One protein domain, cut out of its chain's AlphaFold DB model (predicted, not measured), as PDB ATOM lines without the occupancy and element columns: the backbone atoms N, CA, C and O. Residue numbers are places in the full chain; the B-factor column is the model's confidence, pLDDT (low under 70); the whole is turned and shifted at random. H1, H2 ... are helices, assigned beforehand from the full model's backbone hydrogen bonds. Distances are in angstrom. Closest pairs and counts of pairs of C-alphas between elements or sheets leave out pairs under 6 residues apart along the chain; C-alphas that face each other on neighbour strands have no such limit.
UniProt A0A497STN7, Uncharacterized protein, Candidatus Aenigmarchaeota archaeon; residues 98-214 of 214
ATOM      1  N   SER A  98     135.927 154.470 109.666       96.00
ATOM      2  CA  SER A  98     136.175 154.541 111.107       96.00
ATOM      3  C   SER A  98     137.616 154.204 111.503       96.00
ATOM      4  O   SER A  98     138.380 153.597 110.753       96.00
ATOM      5  N   LEU A  99     137.989 154.567 112.738       95.12
ATOM      6  CA  LEU A  99     139.256 154.121 113.327       95.12
ATOM      7  C   LEU A  99     139.308 152.591 113.465       95.12
ATOM      8  O   LEU A  99     140.372 152.013 113.281       95.12
ATOM      9  N   SER A 100     138.180 151.947 113.784       95.38
ATOM     10  CA  SER A 100     138.117 150.490 113.934       95.38
ATOM     11  C   SER A 100     138.434 149.798 112.617       95.38
ATOM     12  O   SER A 100     139.296 148.932 112.575       95.38
ATOM     13  N   GLU A 101     137.807 150.238 111.528       96.94
ATOM     14  CA  GLU A 101     138.047 149.692 110.193       96.94
ATOM     15  C   GLU A 101     139.507 149.863 109.762       96.94
ATOM     16  O   GLU A 101     140.121 148.915 109.280       96.94
ATOM     17  N   TYR A 102     140.094 151.038 110.015       96.94
ATOM     18  CA  TYR A 102     141.518 151.268 109.769       96.94
ATOM     19  C   TYR A 102     142.412 150.282 110.535       96.94
ATOM     20  O   TYR A 102     143.395 149.784 109.988       96.94
ATOM     21  N   LEU A 103     142.095 150.002 111.802       95.56
ATOM     22  CA  LEU A 103     142.860 149.061 112.620       95.56
ATOM     23  C   LEU A 103     142.675 147.607 112.161       95.56
ATOM     24  O   LEU A 103     143.645 146.852 112.173       95.56
ATOM     25  N   GLU A 104     141.472 147.231 111.723       96.81
ATOM     26  CA  GLU A 104     141.187 145.904 111.163       96.81
ATOM     27  C   GLU A 104     141.871 145.688 109.808       96.81
ATOM     28  O   GLU A 104     142.447 144.632 109.557       96.81
ATOM     29  N   ASP A 105     141.853 146.685 108.922       96.06
ATOM     30  CA  ASP A 105     142.626 146.655 107.675       96.06
ATOM     31  C   ASP A 105     144.132 146.569 107.949       96.06
ATOM     32  O   ASP A 105     144.825 145.742 107.356       96.06
ATOM     33  N   PHE A 106     144.639 147.362 108.898       93.44
ATOM     34  CA  PHE A 106     146.039 147.300 109.309       93.44
ATOM     35  C   PHE A 106     146.424 145.906 109.821       93.44
ATOM     36  O   PHE A 106     147.475 145.394 109.443       93.44
ATOM     37  N   ALA A 107     145.592 145.280 110.655       94.25
ATOM     38  CA  ALA A 107     145.847 143.937 111.170       94.25
ATOM     39  C   ALA A 107     145.867 142.890 110.045       94.25
ATOM     40  O   ALA A 107     146.836 142.137 109.934       94.25
ATOM     41  N   ARG A 108     144.866 142.912 109.156       93.38
ATOM     42  CA  ARG A 108     144.766 141.990 108.011       93.38
ATOM     43  C   ARG A 108     145.936 142.111 107.046       93.38
ATOM     44  O   ARG A 108     146.516 141.102 106.661       93.38
ATOM     45  N   LYS A 109     146.367 143.336 106.734       90.88
ATOM     46  CA  LYS A 109     147.580 143.584 105.928       90.88
ATOM     47  C   LYS A 109     148.858 143.029 106.556       90.88
ATOM     48  O   LYS A 109     149.851 142.872 105.859       90.88
ATOM     49  N   ASN A 110     148.836 142.747 107.854       87.12
ATOM     50  CA  ASN A 110     149.950 142.179 108.601       87.12
ATOM     51  C   ASN A 110     149.746 140.694 108.951       87.12
ATOM     52  O   ASN A 110     150.411 140.203 109.856       87.12
ATOM     53  N   GLY A 111     148.856 139.982 108.251       88.56
ATOM     54  CA  GLY A 111     148.670 138.532 108.404       88.56
ATOM     55  C   GLY A 111     147.823 138.112 109.609       88.56
ATOM     56  O   GLY A 111     147.767 136.933 109.940       88.56
ATOM     57  N   PHE A 112     147.160 139.058 110.279       93.62
ATOM     58  CA  PHE A 112     146.270 138.768 111.405       93.62
ATOM     59  C   PHE A 112     144.815 138.726 110.947       93.62
ATOM     60  O   PHE A 112     144.410 139.485 110.071       93.62
ATOM     61  N   GLU A 113     144.000 137.889 111.580       92.44
ATOM     62  CA  GLU A 113     142.568 137.793 111.287       92.44
ATOM     63  C   GLU A 113     141.841 139.100 111.629       92.44
ATOM     64  O   GLU A 113     140.976 139.561 110.885       92.44
ATOM     65  N   ASN A 114     142.215 139.708 112.757       94.50
ATOM     66  CA  ASN A 114     141.625 140.942 113.258       94.50
ATOM     67  C   ASN A 114     142.582 141.705 114.186       94.50
ATOM     68  O   ASN A 114     143.624 141.199 114.628       94.50
ATOM     69  N   TYR A 115     142.211 142.937 114.529       94.50
ATOM     70  CA  TYR A 115     143.011 143.787 115.409       94.50
ATOM     71  C   TYR A 115     143.171 143.205 116.819       94.50
ATOM     72  O   TYR A 115     144.209 143.397 117.463       94.50
ATOM     73  N   PHE A 116     142.177 142.464 117.316       93.50
ATOM     74  CA  PHE A 116     142.280 141.815 118.620       93.50
ATOM     75  C   PHE A 116     143.390 140.759 118.636       93.50
ATOM     76  O   PHE A 116     144.197 140.752 119.570       93.50
ATOM     77  N   GLU A 117     143.494 139.926 117.600       93.81
ATOM     78  CA  GLU A 117     144.601 138.984 117.422       93.81
ATOM     79  C   GLU A 117     145.943 139.722 117.344       93.81
ATOM     80  O   GLU A 117     146.828 139.449 118.162       93.81
ATOM     81  N   TYR A 118     146.063 140.734 116.476       93.62
ATOM     82  CA  TYR A 118     147.262 141.583 116.381       93.62
ATOM     83  C   TYR A 118     147.692 142.135 117.752       93.62
ATOM     84  O   TYR A 118     148.873 142.125 118.119       93.62
ATOM     85  N   SER A 119     146.735 142.586 118.567       91.19
ATOM     86  CA  SER A 119     147.006 143.158 119.888       91.19
ATOM     87  C   SER A 119     147.622 142.162 120.885       91.19
ATOM     88  O   SER A 119     148.333 142.579 121.804       91.19
ATOM     89  N   LYS A 120     147.379 140.853 120.714       91.25
ATOM     90  CA  LYS A 120     147.957 139.791 121.559       91.25
ATOM     91  C   LYS A 120     149.438 139.574 121.260       91.25
ATOM     92  O   LYS A 120     150.219 139.353 122.185       91.25
ATOM     93  N   TYR A 121     149.814 139.641 119.985       92.88
ATOM     94  CA  TYR A 121     151.180 139.395 119.515       92.88
ATOM     95  C   TYR A 121     152.054 140.644 119.575       92.88
ATOM     96  O   TYR A 121     153.192 140.578 120.022       92.88
ATOM     97  N   SER A 122     151.499 141.817 119.269       86.38
ATOM     98  CA  SER A 122     152.200 143.104 119.395       86.38
ATOM     99  C   SER A 122     152.589 143.468 120.834       86.38
ATOM    100  O   SER A 122     153.280 144.460 121.054       86.38
ATOM    101  N   LYS A 123     152.166 142.704 121.842       86.44
ATOM    102  CA  LYS A 123     152.618 142.842 123.235       86.44
ATOM    103  C   LYS A 123     153.610 141.759 123.648       86.44
ATOM    104  O   LYS A 123     154.207 141.891 124.710       86.44
ATOM    105  N   ASP A 124     153.779 140.714 122.840       88.31
ATOM    106  CA  ASP A 124     154.714 139.639 123.128       88.31
ATOM    107  C   ASP A 124     156.137 140.065 122.730       88.31
ATOM    108  O   ASP A 124     156.372 140.351 121.552       88.31
ATOM    109  N   PRO A 125     157.078 140.141 123.686       84.00
ATOM    110  CA  PRO A 125     158.457 140.522 123.402       84.00
ATOM    111  C   PRO A 125     159.126 139.615 122.359       84.00
ATOM    112  O   PRO A 125     159.734 140.126 121.423       84.00
ATOM    113  N   TYR A 126     158.960 138.294 122.472       88.12
ATOM    114  CA  TYR A 126     159.609 137.317 121.594       88.12
ATOM    115  C   TYR A 126     159.042 137.355 120.178       88.12
ATOM    116  O   TYR A 126     159.779 137.240 119.204       88.12
ATOM    117  N   PHE A 127     157.731 137.567 120.044       90.19
ATOM    118  CA  PHE A 127     157.127 137.734 118.723       90.19
ATOM    119  C   PHE A 127     157.612 139.026 118.060       90.19
ATOM    120  O   PHE A 127     157.935 139.035 116.877       90.19
ATOM    121  N   LYS A 128     157.663 140.127 118.822       87.88
ATOM    122  CA  LYS A 128     158.096 141.442 118.327       87.88
ATOM    123  C   LYS A 128     159.530 141.443 117.833       87.88
ATOM    124  O   LYS A 128     159.790 142.104 116.833       87.88
ATOM    125  N   GLU A 129     160.414 140.730 118.529       82.75
ATOM    126  CA  GLU A 129     161.807 140.528 118.124       82.75
ATOM    127  C   GLU A 129     161.877 140.055 116.668       82.75
ATOM    128  O   GLU A 129     162.478 140.722 115.835       82.75
ATOM    129  N   ILE A 130     161.148 138.989 116.327       85.00
ATOM    130  CA  ILE A 130     161.144 138.424 114.972       85.00
ATOM    131  C   ILE A 130     160.335 139.299 114.007       85.00
ATOM    132  O   ILE A 130     160.774 139.591 112.898       85.00
ATOM    133  N   TYR A 131     159.150 139.750 114.415       85.88
ATOM    134  CA  TYR A 131     158.223 140.488 113.557       85.88
ATOM    135  C   TYR A 131     158.800 141.820 113.056       85.88
ATOM    136  O   TYR A 131     158.597 142.194 111.898       85.88
ATOM    137  N   HIS A 132     159.536 142.536 113.910       80.88
ATOM    138  CA  HIS A 132     160.220 143.774 113.533       80.88
ATOM    139  C   HIS A 132     161.625 143.547 112.972       80.88
ATOM    140  O   HIS A 132     162.195 144.495 112.424       80.88
ATOM    141  N   SER A 133     162.150 142.321 113.060       75.00
ATOM    142  CA  SER A 133     163.428 141.987 112.447       75.00
ATOM    143  C   SER A 133     163.361 142.134 110.930       75.00
ATOM    144  O   SER A 133     162.302 141.988 110.303       75.00
ATOM    145  N   ASN A 134     164.500 142.410 110.312       64.56
ATOM    146  CA  ASN A 134     164.616 142.455 108.856       64.56
ATOM    147  C   ASN A 134     165.589 141.403 108.303       64.56
ATOM    148  O   ASN A 134     166.214 141.644 107.275       64.56
ATOM    149  N   GLY A 135     165.740 140.266 108.988       54.06
ATOM    150  CA  GLY A 135     166.558 139.131 108.539       54.06
ATOM    151  C   GLY A 135     168.079 139.292 108.694       54.06
ATOM    152  O   GLY A 135     168.784 138.295 108.658       54.06
ATOM    153  N   SER A 136     168.585 140.512 108.909       48.09
ATOM    154  CA  SER A 136     169.990 140.804 109.268       48.09
ATOM    155  C   SER A 136     170.250 140.817 110.773       48.09
ATOM    156  O   SER A 136     171.381 140.984 111.218       48.09
ATOM    157  N   ASP A 137     169.174 140.752 111.542       56.25
ATOM    158  CA  ASP A 137     169.189 140.958 112.975       56.25
ATOM    159  C   ASP A 137     169.476 139.589 113.592       56.25
ATOM    160  O   ASP A 137     168.837 138.611 113.198       56.25
ATOM    161  N   GLY A 138     170.465 139.486 114.483       60.56
ATOM    162  CA  GLY A 138     170.794 138.237 115.173       60.56
ATOM    163  C   GLY A 138     169.646 137.825 116.091       60.56
ATOM    164  O   GLY A 138     169.695 138.079 117.291       60.56
ATOM    165  N   ILE A 139     168.583 137.257 115.515       74.88
ATOM    166  CA  ILE A 139     167.424 136.753 116.248       74.88
ATOM    167  C   ILE A 139     167.942 135.678 117.189       74.88
ATOM    168  O   ILE A 139     168.649 134.762 116.762       74.88
ATOM    169  N   ASN A 140     167.575 135.780 118.461       78.94
ATOM    170  CA  ASN A 140     167.973 134.785 119.434       78.94
ATOM    171  C   ASN A 140     167.442 133.408 119.008       78.94
ATOM    172  O   ASN A 140     166.233 133.209 118.886       78.94
ATOM    173  N   GLU A 141     168.338 132.445 118.803       82.12
ATOM    174  CA  GLU A 141     167.955 131.078 118.443       82.12
ATOM    175  C   GLU A 141     167.119 130.393 119.531       82.12
ATOM    176  O   GLU A 141     166.291 129.535 119.228       82.12
ATOM    177  N   ASP A 142     167.271 130.834 120.783       85.94
ATOM    178  CA  ASP A 142     166.488 130.370 121.927       85.94
ATOM    179  C   ASP A 142     165.127 131.084 122.034       85.94
ATOM    180  O   ASP A 142     164.381 130.895 122.999       85.94
ATOM    181  N   ASN A 143     164.764 131.921 121.053       88.12
ATOM    182  CA  ASN A 143     163.443 132.529 120.990       88.12
ATOM    183  C   ASN A 143     162.366 131.425 120.861       88.12
ATOM    184  O   ASN A 143     162.424 130.613 119.933       88.12
ATOM    185  N   PRO A 144     161.330 131.411 121.724       92.62
ATOM    186  CA  PRO A 144     160.295 130.376 121.729       92.62
ATOM    187  C   PRO A 144     159.599 130.142 120.382       92.62
ATOM    188  O   PRO A 144     159.175 129.024 120.096       92.62
ATOM    189  N   TYR A 145     159.454 131.178 119.550       92.06
ATOM    190  CA  TYR A 145     158.851 131.052 118.221       92.06
ATOM    191  C   TYR A 145     159.813 130.394 117.218       92.06
ATOM    192  O   TYR A 145     159.364 129.616 116.379       92.06
ATOM    193  N   ILE A 146     161.122 130.643 117.330       90.25
ATOM    194  CA  ILE A 146     162.144 129.964 116.518       90.25
ATOM    195  C   ILE A 146     162.236 128.492 116.915       90.25
ATOM    196  O   ILE A 146     162.105 127.627 116.048       90.25
ATOM    197  N   LEU A 147     162.350 128.206 118.218       91.56
ATOM    198  CA  LEU A 147     162.356 126.840 118.750       91.56
ATOM    199  C   LEU A 147     161.109 126.066 118.307       91.56
ATOM    200  O   LEU A 147     161.224 124.971 117.765       91.56
ATOM    201  N   MET A 148     159.919 126.662 118.451       93.19
ATOM    202  CA  MET A 148     158.669 126.048 117.990       93.19
ATOM    203  C   MET A 148     158.679 125.788 116.479       93.19
ATOM    204  O   MET A 148     158.239 124.729 116.044       93.19
ATOM    205  N   SER A 149     159.185 126.725 115.672       90.75
ATOM    206  CA  SER A 149     159.271 126.526 114.222       90.75
ATOM    207  C   SER A 149     160.191 125.357 113.857       90.75
ATOM    208  O   SER A 149     159.804 124.546 113.016       90.75
ATOM    209  N   ARG A 150     161.358 125.241 114.510       89.06
ATOM    210  CA  ARG A 150     162.315 124.138 114.307       89.06
ATOM    211  C   ARG A 150     161.731 122.796 114.736       89.06
ATOM    212  O   ARG A 150     161.809 121.830 113.987       89.06
ATOM    213  N   ILE A 151     161.088 122.746 115.903       89.62
ATOM    214  CA  ILE A 151     160.419 121.536 116.403       89.62
ATOM    215  C   ILE A 151     159.344 121.079 115.418       89.62
ATOM    216  O   ILE A 151     159.352 119.919 115.024       89.62
ATOM    217  N   SER A 152     158.473 121.980 114.951       87.44
ATOM    218  CA  SER A 152     157.437 121.629 113.969       87.44
ATOM    219  C   SER A 152     158.007 121.134 112.634       87.44
ATOM    220  O   SER A 152     157.385 120.312 111.967       87.44
ATOM    221  N   GLU A 153     159.185 121.607 112.227       84.38
ATOM    222  CA  GLU A 153     159.868 121.094 111.036       84.38
ATOM    223  C   GLU A 153     160.476 119.703 111.266       84.38
ATOM    224  O   GLU A 153     160.346 118.827 110.410       84.38
ATOM    225  N   MET A 154     161.097 119.469 112.423       85.62
ATOM    226  CA  MET A 154     161.607 118.145 112.792       85.62
ATOM    227  C   MET A 154     160.473 117.119 112.929       85.62
ATOM    228  O   MET A 154     160.618 116.001 112.438       85.62
ATOM    229  N   GLU A 155     159.330 117.518 113.503       84.19
ATOM    230  CA  GLU A 155     158.079 116.735 113.545       84.19
ATOM    231  C   GLU A 155     157.648 116.298 112.150       84.19
ATOM    232  O   GLU A 155     157.312 115.133 111.946       84.19
ATOM    233  N   TYR A 156     157.722 117.203 111.177       81.50
ATOM    234  CA  TYR A 156     157.376 116.895 109.796       81.50
ATOM    235  C   TYR A 156     158.379 115.950 109.111       81.50
ATOM    236  O   TYR A 156     157.970 115.085 108.340       81.50
ATOM    237  N   ARG A 157     159.687 116.109 109.363       79.50
ATOM    238  CA  ARG A 157     160.749 115.378 108.643       79.50
ATOM    239  C   ARG A 157     161.088 114.005 109.226       79.50
ATOM    240  O   ARG A 157     161.386 113.096 108.457       79.50
ATOM    241  N   PHE A 158     161.111 113.868 110.552       75.00
ATOM    242  CA  PHE A 158     161.727 112.714 111.225       75.00
ATOM    243  C   PHE A 158     160.753 111.893 112.077       75.00
ATOM    244  O   PHE A 158     161.044 110.733 112.359       75.00
ATOM    245  N   GLY A 159     159.589 112.443 112.442       67.12
ATOM    246  CA  GLY A 159     158.523 111.727 113.154       67.12
ATOM    247  C   GLY A 159     158.833 111.391 114.621       67.12
ATOM    248  O   GLY A 159     158.151 111.892 115.511       67.12
ATOM    249  N   GLU A 160     159.851 110.568 114.895       66.06
ATOM    250  CA  GLU A 160     160.202 110.066 116.237       66.06
ATOM    251  C   GLU A 160     161.524 110.664 116.772       66.06
ATOM    252  O   GLU A 160     162.397 111.076 116.011       66.06
ATOM    253  N   GLY A 161     161.675 110.740 118.105       70.62
ATOM    254  CA  GLY A 161     162.916 111.173 118.782       70.62
ATOM    255  C   GLY A 161     163.064 112.678 119.060       70.62
ATOM    256  O   GLY A 161     164.064 113.121 119.621       70.62
ATOM    257  N   ILE A 162     162.059 113.491 118.731       80.88
ATOM    258  CA  ILE A 162     162.155 114.963 118.814       80.88
ATOM    259  C   ILE A 162     162.293 115.460 120.253       80.88
ATOM    260  O   ILE A 162     162.930 116.482 120.496       80.88
ATOM    261  N   THR A 163     161.767 114.714 121.223       82.62
ATOM    262  CA  THR A 163     161.874 115.042 122.649       82.62
ATOM    263  C   THR A 163     163.315 115.052 123.165       82.62
ATOM    264  O   THR A 163     163.588 115.631 124.214       82.62
ATOM    265  N   GLU A 164     164.245 114.424 122.441       84.50
ATOM    266  CA  GLU A 164     165.665 114.380 122.799       84.50
ATOM    267  C   GLU A 164     166.483 115.520 122.178       84.50
ATOM    268  O   GLU A 164     167.626 115.745 122.595       84.50
ATOM    269  N   THR A 165     165.896 116.263 121.235       88.88
ATOM    270  CA  THR A 165     166.547 117.389 120.554       88.88
ATOM    271  C   THR A 165     166.819 118.542 121.515       88.88
ATOM    272  O   THR A 165     166.103 118.756 122.500       88.88
ATOM    273  N   GLU A 166     167.871 119.300 121.221       90.69
ATOM    274  CA  GLU A 166     168.260 120.449 122.032       90.69
ATOM    275  C   GLU A 166     167.183 121.543 121.997       90.69
ATOM    276  O   GLU A 166     166.850 122.126 123.029       90.69
ATOM    277  N   GLU A 167     166.554 121.770 120.841       90.56
ATOM    278  CA  GLU A 167     165.459 122.728 120.684       90.56
ATOM    279  C   GLU A 167     164.263 122.384 121.570       90.56
ATOM    280  O   GLU A 167     163.701 123.267 122.225       90.56
ATOM    281  N   TYR A 168     163.880 121.104 121.607       90.62
ATOM    282  CA  TYR A 168     162.778 120.644 122.444       90.62
ATOM    283  C   TYR A 168     163.103 120.827 123.924       90.62
ATOM    284  O   TYR A 168     162.295 121.393 124.657       90.62
ATOM    285  N   LYS A 169     164.305 120.438 124.365       93.31
ATOM    286  CA  LYS A 169     164.752 120.613 125.758       93.31
ATOM    287  C   LYS A 169     164.760 122.081 126.184       93.31
ATOM    288  O   LYS A 169     164.279 122.404 127.270       93.31
ATOM    289  N   LYS A 170     165.246 122.980 125.325       93.12
ATOM    290  CA  LYS A 170     165.236 124.430 125.576       93.12
ATOM    291  C   LYS A 170     163.820 124.982 125.692       93.12
ATOM    292  O   LYS A 170     163.529 125.739 126.619       93.12
ATOM    293  N   LEU A 171     162.925 124.583 124.785       91.94
ATOM    294  CA  LEU A 171     161.523 124.979 124.866       91.94
ATOM    295  C   LEU A 171     160.877 124.435 126.147       91.94
ATOM    296  O   LEU A 171     160.185 125.176 126.838       91.94
ATOM    297  N   GLU A 172     161.131 123.180 126.509       93.38
ATOM    298  CA  GLU A 172     160.624 122.579 127.745       93.38
ATOM    299  C   GLU A 172     161.093 123.323 128.994       93.38
ATOM    300  O   GLU A 172     160.279 123.572 129.883       93.38
ATOM    301  N   GLU A 173     162.353 123.755 129.056       92.56
ATOM    302  CA  GLU A 173     162.854 124.534 130.193       92.56
ATOM    303  C   GLU A 173     162.125 125.885 130.321       92.56
ATOM    304  O   GLU A 173     161.761 126.287 131.428       92.56
ATOM    305  N   ILE A 174     161.795 126.543 129.200       89.50
ATOM    306  CA  ILE A 174     160.955 127.758 129.191       89.50
ATOM    307  C   ILE A 174     159.545 127.457 129.729       89.50
ATOM    308  O   ILE A 174     158.947 128.276 130.434       89.50
ATOM    309  N   LEU A 175     158.997 126.286 129.402       91.31
ATOM    310  CA  LEU A 175     157.636 125.883 129.765       91.31
ATOM    311  C   LEU A 175     157.518 125.261 131.163       91.31
ATOM    312  O   LEU A 175     156.405 125.164 131.684       91.31
ATOM    313  N   LYS A 176     158.628 124.848 131.776       92.12
ATOM    314  CA  LYS A 176     158.695 124.030 133.000       92.12
ATOM    315  C   LYS A 176     157.919 124.591 134.186       92.12
ATOM    316  O   LYS A 176     157.307 123.837 134.933       92.12
ATOM    317  N   ASN A 177     157.907 125.913 134.330       88.94
ATOM    318  CA  ASN A 177     157.247 126.604 135.443       88.94
ATOM    319  C   ASN A 177     155.845 127.130 135.087       88.94
ATOM    320  O   ASN A 177     155.241 127.876 135.859       88.94
ATOM    321  N   ILE A 178     155.321 126.785 133.908       91.44
ATOM    322  CA  ILE A 178     154.000 127.213 133.451       91.44
ATOM    323  C   ILE A 178     152.979 126.125 133.789       91.44
ATOM    324  O   ILE A 178     153.131 124.973 133.394       91.44
ATOM    325  N   GLU A 179     151.890 126.501 134.466       92.00
ATOM    326  CA  GLU A 179     150.798 125.567 134.764       92.00
ATOM    327  C   GLU A 179     150.263 124.874 133.496       92.00
ATOM    328  O   GLU A 179     150.119 125.543 132.465       92.00
ATOM    329  N   PRO A 180     149.866 123.588 133.557       91.12
ATOM    330  CA  PRO A 180     149.511 122.798 132.372       91.12
ATOM    331  C   PRO A 180     148.496 123.467 131.430       91.12
ATOM    332  O   PRO A 180     148.673 123.490 130.212       91.12
ATOM    333  N   THR A 181     147.453 124.097 131.978       90.94
ATOM    334  CA  THR A 181     146.417 124.780 131.183       90.94
ATOM    335  C   THR A 181     146.931 126.049 130.499       90.94
ATOM    336  O   THR A 181     146.535 126.362 129.373       90.94
ATOM    337  N   LYS A 182     147.833 126.790 131.151       91.75
ATOM    338  CA  LYS A 182     148.498 127.971 130.581       91.75
ATOM    339  C   LYS A 182     149.553 127.561 129.560       91.75
ATOM    340  O   LYS A 182     149.691 128.234 128.540       91.75
ATOM    341  N   ARG A 183     150.231 126.438 129.792       92.44
ATOM    342  CA  ARG A 183     151.224 125.855 128.891       92.44
ATOM    343  C   ARG A 183     150.597 125.480 127.552       92.44
ATOM    344  O   ARG A 183     151.089 125.933 126.526       92.44
ATOM    345  N   LEU A 184     149.465 124.773 127.550       91.69
ATOM    346  CA  LEU A 184     148.729 124.453 126.316       91.69
ATOM    347  C   LEU A 184     148.324 125.711 125.534       91.69
ATOM    348  O   LEU A 184     148.537 125.791 124.325       91.69
ATOM    349  N   LYS A 185     147.798 126.731 126.226       92.38
ATOM    350  CA  LYS A 185     147.449 128.021 125.601       92.38
ATOM    351  C   LYS A 185     148.669 128.719 125.004       92.38
ATOM    352  O   LYS A 185     148.569 129.304 123.928       92.38
ATOM    353  N   TYR A 186     149.803 128.675 125.696       92.69
ATOM    354  CA  TYR A 186     151.035 129.293 125.225       92.69
ATOM    355  C   TYR A 186     151.615 128.547 124.019       92.69
ATOM    356  O   TYR A 186     151.932 129.193 123.028       92.69
ATOM    357  N   ILE A 187     151.627 127.211 124.023       93.06
ATOM    358  CA  ILE A 187     152.005 126.404 122.851       93.06
ATOM    359  C   ILE A 187     151.109 126.739 121.652       93.06
ATOM    360  O   ILE A 187     151.615 126.990 120.561       93.06
ATOM    361  N   GLY A 188     149.788 126.820 121.848       92.94
ATOM    362  CA  GLY A 188     148.859 127.238 120.791       92.94
ATOM    363  C   GLY A 188     149.175 128.637 120.251       92.94
ATOM    364  O   GLY A 188     149.216 128.846 119.039       92.94
ATOM    365  N   LYS A 189     149.490 129.587 121.142       94.00
ATOM    366  CA  LYS A 189     149.944 130.934 120.763       94.00
ATOM    367  C   LYS A 189     151.239 130.896 119.946       94.00
ATOM    368  O   LYS A 189     151.329 131.643 118.970       94.00
ATOM    369  N   LEU A 190     152.217 130.070 120.334       94.62
ATOM    370  CA  LEU A 190     153.486 129.906 119.620       94.62
ATOM    371  C   LEU A 190     153.246 129.377 118.208       94.62
ATOM    372  O   LEU A 190     153.664 130.028 117.257       94.62
ATOM    373  N   LYS A 191     152.494 128.279 118.061       93.69
ATOM    374  CA  LYS A 191     152.159 127.690 116.754       93.69
ATOM    375  C   LYS A 191     151.488 128.703 115.824       93.69
ATOM    376  O   LYS A 191     151.952 128.913 114.708       93.69
ATOM    377  N   ARG A 192     150.457 129.402 116.313       94.00
ATOM    378  CA  ARG A 192     149.770 130.439 115.528       94.00
ATOM    379  C   ARG A 192     150.682 131.622 115.189       94.00
ATOM    380  O   ARG A 192     150.634 132.136 114.079       94.00
ATOM    381  N   GLY A 193     151.552 132.044 116.107       93.25
ATOM    382  CA  GLY A 193     152.510 133.109 115.811       93.25
ATOM    383  C   GLY A 193     153.559 132.696 114.777       93.25
ATOM    384  O   GLY A 193     153.883 133.493 113.906       93.25
ATOM    385  N   VAL A 194     154.043 131.452 114.823       92.69
ATOM    386  CA  VAL A 194     154.946 130.894 113.802       92.69
ATOM    387  C   VAL A 194     154.294 130.928 112.421       92.69
ATOM    388  O   VAL A 194     154.938 131.336 111.461       92.69
ATOM    389  N   GLU A 195     153.017 130.559 112.314       91.81
ATOM    390  CA  GLU A 195     152.263 130.638 111.057       91.81
ATOM    391  C   GLU A 195     152.196 132.073 110.510       91.81
ATOM    392  O   GLU A 195     152.508 132.302 109.342       91.81
ATOM    393  N   ILE A 196     151.871 133.052 111.360       91.88
ATOM    394  CA  ILE A 196     151.823 134.471 110.973       91.88
ATOM    395  C   ILE A 196     153.203 134.950 110.502       91.88
ATOM    396  O   ILE A 196     153.321 135.599 109.464       91.88
ATOM    397  N   LEU A 197     154.269 134.616 111.234       89.81
ATOM    398  CA  LEU A 197     155.635 135.004 110.867       89.81
ATOM    399  C   LEU A 197     156.067 134.375 109.537       89.81
ATOM    400  O   LEU A 197     156.733 135.040 108.746       89.81
ATOM    401  N   LYS A 198     155.633 133.144 109.253       87.75
ATOM    402  CA  LYS A 198     155.847 132.479 107.960       87.75
ATOM    403  C   LYS A 198     155.115 133.170 106.817       87.75
ATOM    404  O   LYS A 198     155.728 133.463 105.798       87.75
ATOM    405  N   GLN A 199     153.838 133.511 106.998       88.00
ATOM    406  CA  GLN A 199     153.063 134.259 105.995       88.00
ATOM    407  C   GLN A 199     153.698 135.614 105.654       88.00
ATOM    408  O   GLN A 199     153.608 136.081 104.522       88.00
ATOM    409  N   LEU A 200     154.365 136.232 106.627       86.25
ATOM    410  CA  LEU A 200     155.080 137.497 106.462       86.25
ATOM    411  C   LEU A 200     156.509 137.338 105.921       86.25
ATOM    412  O   LEU A 200     157.225 138.337 105.826       86.25
ATOM    413  N   GLY A 201     156.951 136.112 105.621       85.69
ATOM    414  CA  GLY A 201     158.315 135.819 105.171       85.69
ATOM    415  C   GLY A 201     159.389 136.129 106.218       85.69
ATOM    416  O   GLY A 201     160.531 136.404 105.865       85.69
ATOM    417  N   LYS A 202     159.028 136.148 107.508       84.75
ATOM    418  CA  LYS A 202     159.958 136.404 108.623       84.75
ATOM    419  C   LYS A 202     160.674 135.143 109.098       84.75
ATOM    420  O   LYS A 202     161.715 135.245 109.734       84.75
ATOM    421  N   ILE A 203     160.092 133.977 108.826       84.19
ATOM    422  CA  ILE A 203     160.647 132.650 109.101       84.19
ATOM    423  C   ILE A 203     160.289 131.769 107.900       84.19
ATOM    424  O   ILE A 203     159.179 131.881 107.385       84.19
ATOM    425  N   ASP A 204     161.191 130.891 107.474       73.94
ATOM    426  CA  ASP A 204     160.983 129.980 106.346       73.94
ATOM    427  C   ASP A 204     160.998 128.507 106.797       73.94
ATOM    428  O   ASP A 204     161.639 128.158 107.790       73.94
ATOM    429  N   TYR A 205     160.279 127.646 106.071       57.44
ATOM    430  CA  TYR A 205     160.399 126.190 106.158       57.44
ATOM    431  C   TYR A 205     161.518 125.742 105.205       57.44
ATOM    432  O   TYR A 205     161.239 125.288 104.099       57.44
ATOM    433  N   GLY A 206     162.785 125.854 105.614       51.38
ATOM    434  CA  GLY A 206     163.841 125.102 104.925       51.38
ATOM    435  C   GLY A 206     165.182 125.777 104.660       51.38
ATOM    436  O   GLY A 206     166.035 125.134 104.053       51.38
ATOM    437  N   SER A 207     165.449 126.995 105.122       44.88
ATOM    438  CA  SER A 207     166.778 127.605 104.964       44.88
ATOM    439  C   SER A 207     167.674 127.383 106.191       44.88
ATOM    440  O   SER A 207     168.042 128.311 106.903       44.88
ATOM    441  N   PHE A 208     168.153 126.144 106.355       47.34
ATOM    442  CA  PHE A 208     169.487 125.888 106.930       47.34
ATOM    443  C   PHE A 208     170.581 126.080 105.861       47.34
ATOM    444  O   PHE A 208     171.517 125.295 105.734       47.34
ATOM    445  N   SER A 209     170.461 127.166 105.097       36.69
ATOM    446  CA  SER A 209     171.421 127.582 104.079       36.69
ATOM    447  C   SER A 209     171.767 129.053 104.302       36.69
ATOM    448  O   SER A 209     171.240 129.930 103.633       36.69
ATOM    449  N   ILE A 210     172.636 129.292 105.287       38.28
ATOM    450  CA  ILE A 210     173.750 130.247 105.213       38.28
ATOM    451  C   ILE A 210     173.390 131.688 104.765       38.28
ATOM    452  O   ILE A 210     173.353 131.991 103.577       38.28
ATOM    453  N   LEU A 211     173.330 132.628 105.718       31.91
ATOM    454  CA  LEU A 211     173.740 134.027 105.481       31.91
ATOM    455  C   LEU A 211     175.220 134.225 105.879       31.91
ATOM    456  O   LEU A 211     175.574 135.112 106.643       31.91
ATOM    457  N   TYR A 212     176.094 133.372 105.345       34.94
ATOM    458  CA  TYR A 212     177.412 133.791 104.865       34.94
ATOM    459  C   TYR A 212     177.298 133.919 103.347       34.94
ATOM    460  O   TYR A 212     177.478 132.953 102.608       34.94
ATOM    461  N   SER A 213     176.954 135.112 102.878       31.91
ATOM    462  CA  SER A 213     177.244 135.485 101.498       31.91
ATOM    463  C   SER A 213     178.686 135.992 101.466       31.91
ATOM    464  O   SER A 213     179.018 136.929 102.192       31.91
ATOM    465  N   VAL A 214     179.524 135.294 100.695       34.47
ATOM    466  CA  VAL A 214     180.877 135.701 100.276       34.47
ATOM    467  C   VAL A 214     180.811 136.992  99.468       34.47
ATOM    468  O   VAL A 214     179.842 137.129  98.686       34.47
TER     469      VAL A 214
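Overview. This is residues 98 to 214 of the 214 residues of an uncharacterized protein of Candidatus Aenigmarchaeota archaeon (UniProt A0A497STN7). Helices H3 to H6 form a mostly crossed cluster in which H4 crosses H6 and H5 packs on H4; H1 and H2 make an arm, and residues 200 to 214 an unnamed tail. The printed part has 117 residues, 71 of them in six named helices in order H1 to H6, with no named strand; the class is all helix, and the whole is compact with a radius of gyration of the C-alphas of 15.6 A, yet flat, 51 by 47 by 23 A.

Arrangement. H1, residues 99 to 109, touches H2, residues 115 to 121, closest at the C-alphas of Glu 104 and Tyr 115, 5.1 A. H3, residues 125 to 132, only just touches H6, residues 180 to 199, with 3 pairs of C-alphas within 8 A, the closest Tyr 131 and Leu 197. The hub H4, residues 144 to 158, touches H6 with residues 144 to 149 alone, about perpendicular at 82 degrees, closest at C-alphas 145 and 190, 5.7 A. H4 touches H5, residues 166 to 175, closest at C-alphas 147 and 167, 5.5 A. O i to N i+4 pairs are within hydrogen-bond range throughout H1, H4, H5 and H6, 2 of 3 in H2 and 3 of 4 in H3.

Along the chain. H1 begins at C-alpha 99 (139.256, 154.121, 113.327); H6, 29.0 A long, ends at C-alpha 199 (153.063, 134.259, 105.995).

Size, cuts and confidence. The printed part has no cut; the H3 to H4 link is long. Residues 134 to 138, 159 to 160 and 205 to 214 have pLDDT under 70.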